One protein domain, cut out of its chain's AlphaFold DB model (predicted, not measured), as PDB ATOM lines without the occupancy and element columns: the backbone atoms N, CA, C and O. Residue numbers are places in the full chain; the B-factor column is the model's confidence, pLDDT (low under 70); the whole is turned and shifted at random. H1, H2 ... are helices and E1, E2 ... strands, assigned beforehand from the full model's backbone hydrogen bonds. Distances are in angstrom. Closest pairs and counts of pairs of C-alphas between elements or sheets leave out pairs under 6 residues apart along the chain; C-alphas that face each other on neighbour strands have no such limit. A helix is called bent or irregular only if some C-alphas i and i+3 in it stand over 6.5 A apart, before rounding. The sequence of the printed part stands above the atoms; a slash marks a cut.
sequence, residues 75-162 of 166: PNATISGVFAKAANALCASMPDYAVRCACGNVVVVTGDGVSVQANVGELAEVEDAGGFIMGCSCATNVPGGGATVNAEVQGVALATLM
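Overview. This is residues 75 to 162 of the 166 residues of an uncharacterized protein of Muribaculaceae bacterium Z82 (UniProt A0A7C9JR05). A loose, open frame: the long bent hairpin E3-E4 makes one side, the hairpin E1-E2 stands at one end of it and H1 packs on E4 at the other. The short helices H2 and H3 lie between the two hairpins, and the long link from H1 to E1 makes the other side, with residues 89 to 95 sticking out. The printed part has 88 residues, in the order H1, E1, E2, H2, E3, E4, H3; both two-stranded sheets are antiparallel and the class is mixed, helices and strands. It is loose, with a radius of gyration of the C-alphas of 15.9 A and spans of 44 by 31 by 25 A.

Along the chain. E3, residues 130 to 137, is 21.1 A long, and E4, residues 148 to 155, 20.7 A. H1, residues 76 to 90, is 20.8 A long and begins at C-alpha 76 (32.660, -21.139, 8.034). E1 is residues 106 to 111, 16.5 A, and E2 residues 114 to 119, 17.2 A. H2 is residues 120 to 124, 6.3 A; H3, residues 158 to 162, 6.2 A, ends at C-alpha 162 (12.903, -9.897, 26.587).

Arrangement. E3 and E4 form an antiparallel hairpin at 156 degrees, with N 134 and O 151 within hydrogen-bond range at 2.8 A. E3 bends by 53 degrees at residue 133, E4 by 56 degrees at residue 152. The closest C-alphas of H1 and E4 are those of Ile 79 and Val 149, 6.5 A; of H2 and E4, Ala 124 and Gly 155, 6.5 A. E1 and E2 form an antiparallel hairpin at 162 degrees, with N 109 and O 116 at 2.9 A. The closest C-alphas of E1 and H3 are those of Val 109 and Leu 161, 7.3 A. H1 and E1 are joined by a long link; E1 and E4 are apart. In H1, H2 and H3 every O i to N i+4 pair is within hydrogen-bond range.

Size, cuts and confidence. The C-alphas farthest apart are those of Gly 113 and Gly 144, 46.7 A. The printed part has no cut. Mean pLDDT of the printed part is 82.4; residues 90 to 100 and residue 128 are under 70.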
ATOM      1  N   PRO A  75      37.162 -20.813   9.945       92.19
ATOM      2  CA  PRO A  75      36.432 -20.687   8.686       92.19
ATOM      3  C   PRO A  75      35.015 -21.270   8.770       92.19
ATOM      4  O   PRO A  75      34.810 -22.331   9.366       92.19
ATOM      5  N   ASN A  76      34.052 -20.663   8.068       89.88
ATOM      6  CA  ASN A  76      32.660 -21.139   8.034       89.88
ATOM      7  C   ASN A  76      32.520 -22.607   7.593       89.88
ATOM      8  O   ASN A  76      31.632 -23.303   8.074       89.88
ATOM      9  N   ALA A  77      33.409 -23.104   6.726       89.06
ATOM     10  CA  ALA A  77      33.439 -24.514   6.325       89.06
ATOM     11  C   ALA A  77      33.838 -25.462   7.476       89.06
ATOM     12  O   ALA A  77      33.328 -26.574   7.584       89.06
ATOM     13  N   THR A  78      34.739 -25.022   8.357       90.25
ATOM     14  CA  THR A  78      35.110 -25.768   9.568       90.25
ATOM     15  C   THR A  78      33.957 -25.759  10.562       90.25
ATOM     16  O   THR A  78      33.590 -26.806  11.093       90.25
ATOM     17  N   ILE A  79      33.352 -24.586  10.766       89.38
ATOM     18  CA  ILE A  79      32.201 -24.400  11.652       89.38
ATOM     19  C   ILE A  79      31.044 -25.307  11.216       89.38
ATOM     20  O   ILE A  79      30.540 -26.092  12.021       89.38
ATOM     21  N   SER A  80      30.671 -25.275   9.935       85.56
ATOM     22  CA  SER A  80      29.592 -26.112   9.404       85.56
ATOM     23  C   SER A  80      29.889 -27.604   9.556       85.56
ATOM     24  O   SER A  80      28.992 -28.362   9.918       85.56
ATOM     25  N   GLY A  81      31.143 -28.030   9.372       84.00
ATOM     26  CA  GLY A  81      31.564 -29.412   9.606       84.00
ATOM     27  C   GLY A  81      31.393 -29.863  11.062       84.00
ATOM     28  O   GLY A  81      30.897 -30.964  11.310       84.00
ATOM     29  N   VAL A  82      31.753 -29.016  12.031       84.12
ATOM     30  CA  VAL A  82      31.587 -29.314  13.466       84.12
ATOM     31  C   VAL A  82      30.104 -29.406  13.837       84.12
ATOM     32  O   VAL A  82      29.698 -30.386  14.469       84.12
ATOM     33  N   PHE A  83      29.278 -28.456  13.389       79.94
ATOM     34  CA  PHE A  83      27.834 -28.482  13.649       79.94
ATOM     35  C   PHE A  83      27.126 -29.640  12.940       79.94
ATOM     36  O   PHE A  83      26.281 -30.285  13.554       79.94
ATOM     37  N   ALA A  84      27.501 -29.974  11.704       77.56
ATOM     38  CA  ALA A  84      26.958 -31.134  10.998       77.56
ATOM     39  C   ALA A  84      27.320 -32.448  11.703       77.56
ATOM     40  O   ALA A  84      26.486 -33.344  11.810       77.56
ATOM     41  N   LYS A  85      28.541 -32.567  12.243       77.75
ATOM     42  CA  LYS A  85      28.948 -33.737  13.033       77.75
ATOM     43  C   LYS A  85      28.143 -33.855  14.330       77.75
ATOM     44  O   LYS A  85      27.699 -34.953  14.660       77.75
ATOM     45  N   ALA A  86      27.938 -32.745  15.040       71.88
ATOM     46  CA  ALA A  86      27.120 -32.710  16.250       71.88
ATOM     47  C   ALA A  86      25.647 -33.040  15.949       71.88
ATOM     48  O   ALA A  86      25.060 -33.890  16.616       71.88
ATOM     49  N   ALA A  87      25.080 -32.434  14.902       71.25
ATOM     50  CA  ALA A  87      23.725 -32.708  14.443       71.25
ATOM     51  C   ALA A  87      23.566 -34.172  14.019       71.25
ATOM     52  O   ALA A  87      22.641 -34.824  14.467       71.25
ATOM     53  N   ASN A  88      24.493 -34.751  13.255       70.69
ATOM     54  CA  ASN A  88      24.422 -36.169  12.892       70.69
ATOM     55  C   ASN A  88      24.483 -37.099  14.112       70.69
ATOM     56  O   ASN A  88      23.835 -38.139  14.109       70.69
ATOM     57  N   ALA A  89      25.236 -36.745  15.156       73.94
ATOM     58  CA  ALA A  89      25.310 -37.549  16.373       73.94
ATOM     59  C   ALA A  89      24.027 -37.467  17.224       73.94
ATOM     60  O   ALA A  89      23.603 -38.474  17.783       73.94
ATOM     61  N   LEU A  90      23.415 -36.282  17.326       69.69
ATOM     62  CA  LEU A  90      22.248 -36.026  18.187       69.69
ATOM     63  C   LEU A  90      20.906 -36.233  17.473       69.69
ATOM     64  O   LEU A  90      19.910 -36.597  18.090       69.69
ATOM     65  N   CYS A  91      20.888 -35.992  16.169       63.72
ATOM     66  CA  CYS A  91      19.703 -35.886  15.330       63.72
ATOM     67  C   CYS A  91      19.658 -36.994  14.271       63.72
ATOM     68  O   CYS A  91      18.922 -36.854  13.300       63.72
ATOM     69  N   ALA A  92      20.402 -38.097  14.444       61.25
ATOM     70  CA  ALA A  92      20.452 -39.220  13.495       61.25
ATOM     71  C   ALA A  92      19.064 -39.769  13.095       61.25
ATOM     72  O   ALA A  92      18.925 -40.389  12.045       61.25
ATOM     73  N   SER A  93      18.046 -39.558  13.938       58.03
ATOM     74  CA  SER A  93      16.655 -39.963  13.708       58.03
ATOM     75  C   SER A  93      15.709 -38.822  13.305       58.03
ATOM     76  O   SER A  93      14.507 -39.058  13.187       58.03
ATOM     77  N   MET A  94      16.196 -37.588  13.162       52.12
ATOM     78  CA  MET A  94      15.384 -36.436  12.759       52.12
ATOM     79  C   MET A  94      15.494 -36.179  11.249       52.12
ATOM     80  O   MET A  94      16.440 -36.648  10.614       52.12
ATOM     81  N   PRO A  95      14.519 -35.467  10.649       53.12
ATOM     82  CA  PRO A  95      14.572 -35.103   9.238       53.12
ATOM     83  C   PRO A  95      15.870 -34.370   8.902       53.12
ATOM     84  O   PRO A  95      16.419 -33.665   9.747       53.12
ATOM     85  N   ASP A  96      16.328 -34.506   7.657       56.44
ATOM     86  CA  ASP A  96      17.473 -33.759   7.142       56.44
ATOM     87  C   ASP A  96      17.201 -32.251   7.270       56.44
ATOM     88  O   ASP A  96      16.473 -31.648   6.472       56.44
ATOM     89  N   TYR A  97      17.757 -31.640   8.318       54.44
ATOM     90  CA  TYR A  97      17.834 -30.195   8.459       54.44
ATOM     91  C   TYR A  97      18.926 -29.709   7.512       54.44
ATOM     92  O   TYR A  97      20.016 -29.318   7.930       54.44
ATOM     93  N   ALA A  98      18.630 -29.750   6.213       53.66
ATOM     94  CA  ALA A  98      19.461 -29.103   5.217       53.66
ATOM     95  C   ALA A  98      19.711 -27.660   5.673       53.66
ATOM     96  O   ALA A  98      18.793 -26.997   6.163       53.66
ATOM     97  N   VAL A  99      20.939 -27.167   5.503       60.03
ATOM     98  CA  VAL A  99      21.277 -25.759   5.742       60.03
ATOM     99  C   VAL A  99      20.408 -24.912   4.808       60.03
ATOM    100  O   VAL A  99      20.714 -24.735   3.631       60.03
ATOM    101  N   ARG A 100      19.261 -24.455   5.311       64.50
ATOM    102  CA  ARG A 100      18.308 -23.611   4.595       64.50
ATOM    103  C   ARG A 100      18.363 -22.224   5.206       64.50
ATOM    104  O   ARG A 100      18.482 -22.095   6.421       64.50
ATOM    105  N   CYS A 101      18.261 -21.190   4.369       70.44
ATOM    106  CA  CYS A 101      18.040 -19.837   4.876       70.44
ATOM    107  C   CYS A 101      16.774 -19.864   5.736       70.44
ATOM    108  O   CYS A 101      15.678 -20.147   5.256       70.44
ATOM    109  N   ALA A 102      16.969 -19.602   7.024       75.44
ATOM    110  CA  ALA A 102      15.925 -19.516   8.032       75.44
ATOM    111  C   ALA A 102      15.261 -18.133   8.041       75.44
ATOM    112  O   ALA A 102      14.525 -17.815   8.962       75.44
ATOM    113  N   CYS A 103      15.530 -17.300   7.034       77.88
ATOM    114  CA  CYS A 103      15.183 -15.886   7.018       77.88
ATOM    115  C   CYS A 103      13.663 -15.662   7.168       77.88
ATOM    116  O   CYS A 103      13.244 -14.741   7.853       77.88
ATOM    117  N   GLY A 104      12.840 -16.558   6.601       81.81
ATOM    118  CA  GLY A 104      11.379 -16.545   6.756       81.81
ATOM    119  C   GLY A 104      10.839 -17.301   7.977       81.81
ATOM    120  O   GLY A 104       9.626 -17.359   8.160       81.81
ATOM    121  N   ASN A 105      11.700 -17.909   8.799       86.00
ATOM    122  CA  ASN A 105      11.264 -18.604  10.007       86.00
ATOM    123  C   ASN A 105      10.860 -17.573  11.058       86.00
ATOM    124  O   ASN A 105      11.630 -16.666  11.372       86.00
ATOM    125  N   VAL A 106       9.660 -17.738  11.611       90.50
ATOM    126  CA  VAL A 106       9.131 -16.870  12.663       90.50
ATOM    127  C   VAL A 106       9.692 -17.301  14.013       90.50
ATOM    128  O   VAL A 106       9.569 -18.461  14.411       90.50
ATOM    129  N   VAL A 107      10.279 -16.347  14.722       90.94
ATOM    130  CA  VAL A 107      10.631 -16.441  16.135       90.94
ATOM    131  C   VAL A 107       9.494 -15.814  16.933       90.94
ATOM    132  O   VAL A 107       9.097 -14.677  16.682       90.94
ATOM    133  N   VAL A 108       8.962 -16.572  17.890       92.88
ATOM    134  CA  VAL A 108       7.902 -16.118  18.795       92.88
ATOM    135  C   VAL A 108       8.493 -15.987  20.191       92.88
ATOM    136  O   VAL A 108       9.039 -16.953  20.724       92.88
ATOM    137  N   VAL A 109       8.373 -14.802  20.782       92.69
ATOM    138  CA  VAL A 109       8.802 -14.510  22.153       92.69
ATOM    139  C   VAL A 109       7.559 -14.187  22.973       92.69
ATOM    140  O   VAL A 109       6.765 -13.336  22.586       92.69
ATOM    141  N   THR A 110       7.374 -14.878  24.098       93.75
ATOM    142  CA  THR A 110       6.203 -14.710  24.974       93.75
ATOM    143  C   THR A 110       6.625 -14.514  26.421       93.75
ATOM    144  O   THR A 110       7.440 -15.291  26.923       93.75
ATOM    145  N   GLY A 111       6.015 -13.547  27.100       92.81
ATOM    146  CA  GLY A 111       6.246 -13.212  28.509       92.81
ATOM    147  C   GLY A 111       5.118 -12.318  29.024       92.81
ATOM    148  O   GLY A 111       4.475 -11.646  28.228       92.81
ATOM    149  N   ASP A 112       4.788 -12.400  30.316       92.31
ATOM    150  CA  ASP A 112       3.802 -11.542  31.003       92.31
ATOM    151  C   ASP A 112       2.455 -11.324  30.276       92.31
ATOM    152  O   ASP A 112       1.808 -10.284  30.371       92.31
ATOM    153  N   GLY A 113       1.994 -12.350  29.552       91.62
ATOM    154  CA  GLY A 113       0.750 -12.308  28.771       91.62
ATOM    155  C   GLY A 113       0.856 -11.571  27.427       91.62
ATOM    156  O   GLY A 113      -0.135 -11.487  26.701       91.62
ATOM    157  N   VAL A 114       2.044 -11.089  27.073       93.69
ATOM    158  CA  VAL A 114       2.399 -10.453  25.802       93.69
ATOM    159  C   VAL A 114       3.122 -11.459  24.899       93.69
ATOM    160  O   VAL A 114       3.839 -12.354  25.354       93.69
ATOM    161  N   SER A 115       2.913 -11.327  23.589       93.62
ATOM    162  CA  SER A 115       3.590 -12.119  22.565       93.62
ATOM    163  C   SER A 115       4.072 -11.209  21.446       93.62
ATOM    164  O   SER A 115       3.300 -10.400  20.928       93.62
ATOM    165  N   VAL A 116       5.336 -11.367  21.067       91.50
ATOM    166  CA  VAL A 116       5.966 -10.674  19.944       91.50
ATOM    167  C   VAL A 116       6.443 -11.716  18.943       91.50
ATOM    168  O   VAL A 116       6.946 -12.779  19.310       91.50
ATOM    169  N   GLN A 117       6.258 -11.416  17.663       93.31
ATOM    170  CA  GLN A 117       6.654 -12.276  16.556       93.31
ATOM    171  C   GLN A 117       7.498 -11.465  15.584       93.31
ATOM    172  O   GLN A 117       7.103 -10.361  15.213       93.31
ATOM    173  N   ALA A 118       8.624 -12.030  15.170       90.81
ATOM    174  CA  ALA A 118       9.465 -11.486  14.115       90.81
ATOM    175  C   ALA A 118      10.096 -12.642  13.339       90.81
ATOM    176  O   ALA A 118      10.396 -13.691  13.913       90.81
ATOM    177  N   ASN A 119      10.301 -12.479  12.039       91.56
ATOM    178  CA  ASN A 119      11.108 -13.419  11.273       91.56
ATOM    179  C   ASN A 119      12.607 -13.103  11.404       91.56
ATOM    180  O   ASN A 119      13.005 -12.007  11.793       91.56
ATOM    181  N   VAL A 120      13.463 -14.080  11.097       87.38
ATOM    182  CA  VAL A 120      14.923 -13.919  11.225       87.38
ATOM    183  C   VAL A 120      15.466 -12.800  10.323       87.38
ATOM    184  O   VAL A 120      16.443 -12.157  10.694       87.38
ATOM    185  N   GLY A 121      14.843 -12.546   9.167       86.19
ATOM    186  CA  GLY A 121      15.188 -11.416   8.302       86.19
ATOM    187  C   GLY A 121      14.908 -10.062   8.960       86.19
ATOM    188  O   GLY A 121      15.795  -9.220   8.996       86.19
ATOM    189  N   GLU A 122      13.728  -9.889   9.555       88.69
ATOM    190  CA  GLU A 122      13.354  -8.679  10.309       88.69
ATOM    191  C   GLU A 122      14.309  -8.430  11.483       88.69
ATOM    192  O   GLU A 122      14.728  -7.300  11.721       88.69
ATOM    193  N   LEU A 123      14.711  -9.489  12.193       87.31
ATOM    194  CA  LEU A 123      15.679  -9.382  13.289       87.31
ATOM    195  C   LEU A 123      17.079  -8.966  12.812       87.31
ATOM    196  O   LEU A 123      17.817  -8.356  13.578       87.31
ATOM    197  N   ALA A 124      17.453  -9.279  11.571       84.06
ATOM    198  CA  ALA A 124      18.745  -8.884  11.012       84.06
ATOM    199  C   ALA A 124      18.819  -7.387  10.655       84.06
ATOM    200  O   ALA A 124      19.918  -6.859  10.509       84.06
ATOM    201  N   GLU A 125      17.676  -6.708  10.519       84.56
ATOM    202  CA  GLU A 125      17.592  -5.278  10.189       84.56
ATOM    203  C   GLU A 125      17.592  -4.366  11.430       84.56
ATOM    204  O   GLU A 125      17.622  -3.143  11.302       84.56
ATOM    205  N   VAL A 126      17.562  -4.938  12.637       81.25
ATOM    206  CA  VAL A 126      17.551  -4.176  13.893       81.25
ATOM    207  C   VAL A 126      18.888  -3.454  14.084       81.25
ATOM    208  O   VAL A 126      19.944  -4.078  14.046       81.25
ATOM    209  N   GLU A 127      18.845  -2.141  14.339       70.06
ATOM    210  CA  GLU A 127      20.037  -1.278  14.451       70.06
ATOM    211  C   GLU A 127      21.010  -1.704  15.569       70.06
ATOM    212  O   GLU A 127      22.215  -1.495  15.450       70.06
ATOM    213  N   ASP A 128      20.507  -2.369  16.613       69.00
ATOM    214  CA  ASP A 128      21.301  -2.915  17.724       69.00
ATOM    215  C   ASP A 128      21.812  -4.352  17.474       69.00
ATOM    216  O   ASP A 128      22.219  -5.046  18.413       69.00
ATOM    217  N   ALA A 129      21.774  -4.843  16.230       72.88
ATOM    218  CA  ALA A 129      22.384  -6.122  15.877       72.88
ATOM    219  C   ALA A 129      23.913  -6.034  16.050       72.88
ATOM    220  O   ALA A 129      24.629  -5.410  15.267       72.88
ATOM    221  N   GLY A 130      24.415  -6.658  17.116       80.50
ATOM    222  CA  GLY A 130      25.829  -6.657  17.476       80.50
ATOM    223  C   GLY A 130      26.578  -7.850  16.889       80.50
ATOM    224  O   GLY A 130      26.002  -8.921  16.683       80.50
ATOM    225  N   GLY A 131      27.880  -7.670  16.658       86.31
ATOM    226  CA  GLY A 131      28.812  -8.730  16.279       86.31
ATOM    227  C   GLY A 131      29.805  -9.036  17.399       86.31
ATOM    228  O   GLY A 131      30.357  -8.113  17.998       86.31
ATOM    229  N   PHE A 132      30.055 -10.317  17.677       88.38
ATOM    230  CA  PHE A 132      31.027 -10.755  18.682       88.38
ATOM    231  C   PHE A 132      31.788 -11.988  18.200       88.38
ATOM    232  O   PHE A 132      31.243 -12.837  17.499       88.38
ATOM    233  N   ILE A 133      33.044 -12.117  18.620       90.44
ATOM    234  CA  ILE A 133      33.781 -13.373  18.492       90.44
ATOM    235  C   ILE A 133      33.422 -14.253  19.693       90.44
ATOM    236  O   ILE A 133      33.556 -13.834  20.843       90.44
ATOM    237  N   MET A 134      32.941 -15.464  19.420       90.19
ATOM    238  CA  MET A 134      32.501 -16.424  20.426       90.19
ATOM    239  C   MET A 134      33.203 -17.769  20.247       90.19
ATOM    240  O   MET A 134      33.112 -18.409  19.196       90.19
ATOM    241  N   GLY A 135      33.833 -18.238  21.324       89.56
ATOM    242  CA  GLY A 135      34.310 -19.610  21.432       89.56
ATOM    243  C   GLY A 135      33.148 -20.573  21.675       89.56
ATOM    244  O   GLY A 135      32.479 -20.505  22.705       89.56
ATOM    245  N   CYS A 136      32.937 -21.503  20.751       87.81
ATOM    246  CA  CYS A 136      31.950 -22.570  20.854       87.81
ATOM    247  C   CYS A 136      32.672 -23.895  21.094       87.81
ATOM    248  O   CYS A 136      33.451 -24.333  20.248       87.81
ATOM    249  N   SER A 137      32.392 -24.562  22.215       88.38
ATOM    250  CA  SER A 137      32.921 -25.896  22.512       88.38
ATOM    251  C   SER A 137      31.782 -26.870  22.787       88.38
ATOM    252  O   SER A 137      30.862 -26.566  23.547       88.38
ATOM    253  N   CYS A 138      31.821 -28.043  22.156       86.00
ATOM    254  CA  CYS A 138      30.858 -29.096  22.456       86.00
ATOM    255  C   CYS A 138      31.075 -29.611  23.885       86.00
ATOM    256  O   CYS A 138      32.207 -29.850  24.290       86.00
ATOM    257  N   ALA A 139      29.993 -29.877  24.625       84.75
ATOM    258  CA  ALA A 139      30.075 -30.366  26.008       84.75
ATOM    259  C   ALA A 139      30.885 -31.671  26.152       84.75
ATOM    260  O   ALA A 139      31.510 -31.914  27.177       84.75
ATOM    261  N   THR A 140      30.890 -32.506  25.111       82.19
ATOM    262  CA  THR A 140      31.649 -33.762  25.056       82.19
ATOM    263  C   THR A 140      33.031 -33.601  24.418       82.19
ATOM    264  O   THR A 140      33.654 -34.601  24.057       82.19
ATOM    265  N   ASN A 141      33.505 -32.371  24.199       82.88
ATOM    266  CA  ASN A 141      34.842 -32.149  23.674       82.88
ATOM    267  C   ASN A 141      35.871 -32.536  24.744       82.88
ATOM    268  O   ASN A 141      35.928 -31.946  25.819       82.88
ATOM    269  N   VAL A 142      36.678 -33.549  24.451       84.44
ATOM    270  CA  VAL A 142      37.774 -33.979  25.327       84.44
ATOM    271  C   VAL A 142      38.955 -33.001  25.231       84.44
ATOM    272  O   VAL A 142      39.047 -32.264  24.244       84.44
ATOM    273  N   PRO A 143      39.893 -32.984  26.197       82.62
ATOM    274  CA  PRO A 143      41.127 -32.211  26.073       82.62
ATOM    275  C   PRO A 143      41.868 -32.534  24.767       82.62
ATOM    276  O   PRO A 143      42.069 -33.699  24.431       82.62
ATOM    277  N   GLY A 144      42.229 -31.498  24.004       81.75
ATOM    278  CA  GLY A 144      42.823 -31.647  22.667       81.75
ATOM    279  C   GLY A 144      41.846 -32.095  21.567       81.75
ATOM    280  O   GLY A 144      42.264 -32.335  20.436       81.75
ATOM    281  N   GLY A 145      40.552 -32.216  21.867       80.38
ATOM    282  CA  GLY A 145      39.514 -32.567  20.904       80.38
ATOM    283  C   GLY A 145      39.187 -31.424  19.938       80.38
ATOM    284  O   GLY A 145      39.194 -30.249  20.303       80.38
ATOM    285  N   GLY A 146      38.862 -31.779  18.692       84.31
ATOM    286  CA  GLY A 146      38.569 -30.830  17.610       84.31
ATOM    287  C   GLY A 146      37.130 -30.302  17.563       84.31
ATOM    288  O   GLY A 146      36.741 -29.719  16.556       84.31
ATOM    289  N   ALA A 147      36.312 -30.526  18.596       86.19
ATOM    290  CA  ALA A 147      34.937 -30.022  18.663       86.19
ATOM    291  C   ALA A 147      34.879 -28.654  19.368       86.19
ATOM    292  O   ALA A 147      34.068 -28.429  20.265       86.19
ATOM    293  N   THR A 148      35.794 -27.765  18.977       88.06
ATOM    294  CA  THR A 148      35.863 -26.373  19.424       88.06
ATOM    295  C   THR A 148      36.141 -25.479  18.223       88.06
ATOM    296  O   THR A 148      37.002 -25.797  17.404       88.06
ATOM    297  N   VAL A 149      35.409 -24.374  18.117       91.00
ATOM    298  CA  VAL A 149      35.580 -23.354  17.078       91.00
ATOM    299  C   VAL A 149      35.471 -21.971  17.697       91.00
ATOM    300  O   VAL A 149      34.821 -21.794  18.723       91.00
ATOM    301  N   ASN A 150      36.080 -20.991  17.051       91.88
ATOM    302  CA  ASN A 150      35.884 -19.587  17.370       91.88
ATOM    303  C   ASN A 150      35.121 -18.953  16.209       91.88
ATOM    304  O   ASN A 150      35.606 -18.993  15.077       91.88
ATOM    305  N   ALA A 151      33.915 -18.461  16.451       91.31
ATOM    306  CA  ALA A 151      33.021 -17.975  15.409       91.31
ATOM    307  C   ALA A 151      32.783 -16.477  15.568       91.31
ATOM    308  O   ALA A 151      32.532 -16.002  16.672       91.31
ATOM    309  N   GLU A 152      32.811 -15.746  14.459       91.56
ATOM    310  CA  GLU A 152      32.212 -14.419  14.409       91.56
ATOM    311  C   GLU A 152      30.694 -14.595  14.292       91.56
ATOM    312  O   GLU A 152      30.196 -15.175  13.324       91.56
ATOM    313  N   VAL A 153      29.964 -14.160  15.317       90.38
ATOM    314  CA  VAL A 153      28.505 -14.253  15.386       90.38
ATOM    315  C   VAL A 153      27.900 -12.862  15.336       90.38
ATOM    316  O   VAL A 153      28.432 -11.929  15.930       90.38
ATOM    317  N   GLN A 154      26.773 -12.736  14.644       89.50
ATOM    318  CA  GLN A 154      25.994 -11.506  14.558       89.50
ATOM    319  C   GLN A 154      24.548 -11.796  14.958       89.50
ATOM    320  O   GLN A 154      24.026 -12.872  14.649       89.50
ATOM    321  N   GLY A 155      23.903 -10.851  15.638       89.38
ATOM    322  CA  GLY A 155      22.484 -10.967  15.959       89.38
ATOM    323  C   GLY A 155      21.985  -9.957  16.983       89.38
ATOM    324  O   GLY A 155      22.717  -9.090  17.456       89.38
ATOM    325  N   VAL A 156      20.709 -10.101  17.338       89.69
ATOM    326  CA  VAL A 156      20.039  -9.283  18.355       89.69
ATOM    327  C   VAL A 156      20.216  -9.924  19.729       89.69
ATOM    328  O   VAL A 156      20.043 -11.134  19.891       89.69
ATOM    329  N   ALA A 157      20.541  -9.115  20.738       88.75
ATOM    330  CA  ALA A 157      20.656  -9.598  22.106       88.75
ATOM    331  C   ALA A 157      19.301 -10.105  22.628       88.75
ATOM    332  O   ALA A 157      18.280  -9.425  22.520       88.75
ATOM    333  N   LEU A 158      19.294 -11.274  23.278       88.31
ATOM    334  CA  LEU A 158      18.067 -11.830  23.859       88.31
ATOM    335  C   LEU A 158      17.437 -10.881  24.890       88.31
ATOM    336  O   LEU A 158      16.219 -10.781  24.952       88.31
ATOM    337  N   ALA A 159      18.251 -10.145  25.651       88.69
ATOM    338  CA  ALA A 159      17.771  -9.142  26.601       88.69
ATOM    339  C   ALA A 159      16.917  -8.051  25.928       88.69
ATOM    340  O   ALA A 159      15.908  -7.637  26.494       88.69
ATOM    341  N   THR A 160      17.273  -7.641  24.705       88.44
ATOM    342  CA  THR A 160      16.483  -6.693  23.907       88.44
ATOM    343  C   THR A 160      15.105  -7.268  23.596       88.44
ATOM    344  O   THR A 160      14.106  -6.586  23.788       88.44
ATOM    345  N   LEU A 161      15.036  -8.539  23.188       87.88
ATOM    346  CA  LEU A 161      13.764  -9.214  22.909       87.88
ATOM    347  C   LEU A 161      12.929  -9.424  24.176       87.88
ATOM    348  O   LEU A 161      11.711  -9.284  24.140       87.88
ATOM    349  N   MET A 162      13.578  -9.739  25.300       88.50
ATOM    350  CA  MET A 162      12.903  -9.897  26.587       88.50
ATOM    351  C   MET A 162      12.268  -8.589  27.053       88.50
ATOM    352  O   MET A 162      11.139  -8.628  27.524       88.50
TER     353      MET A 162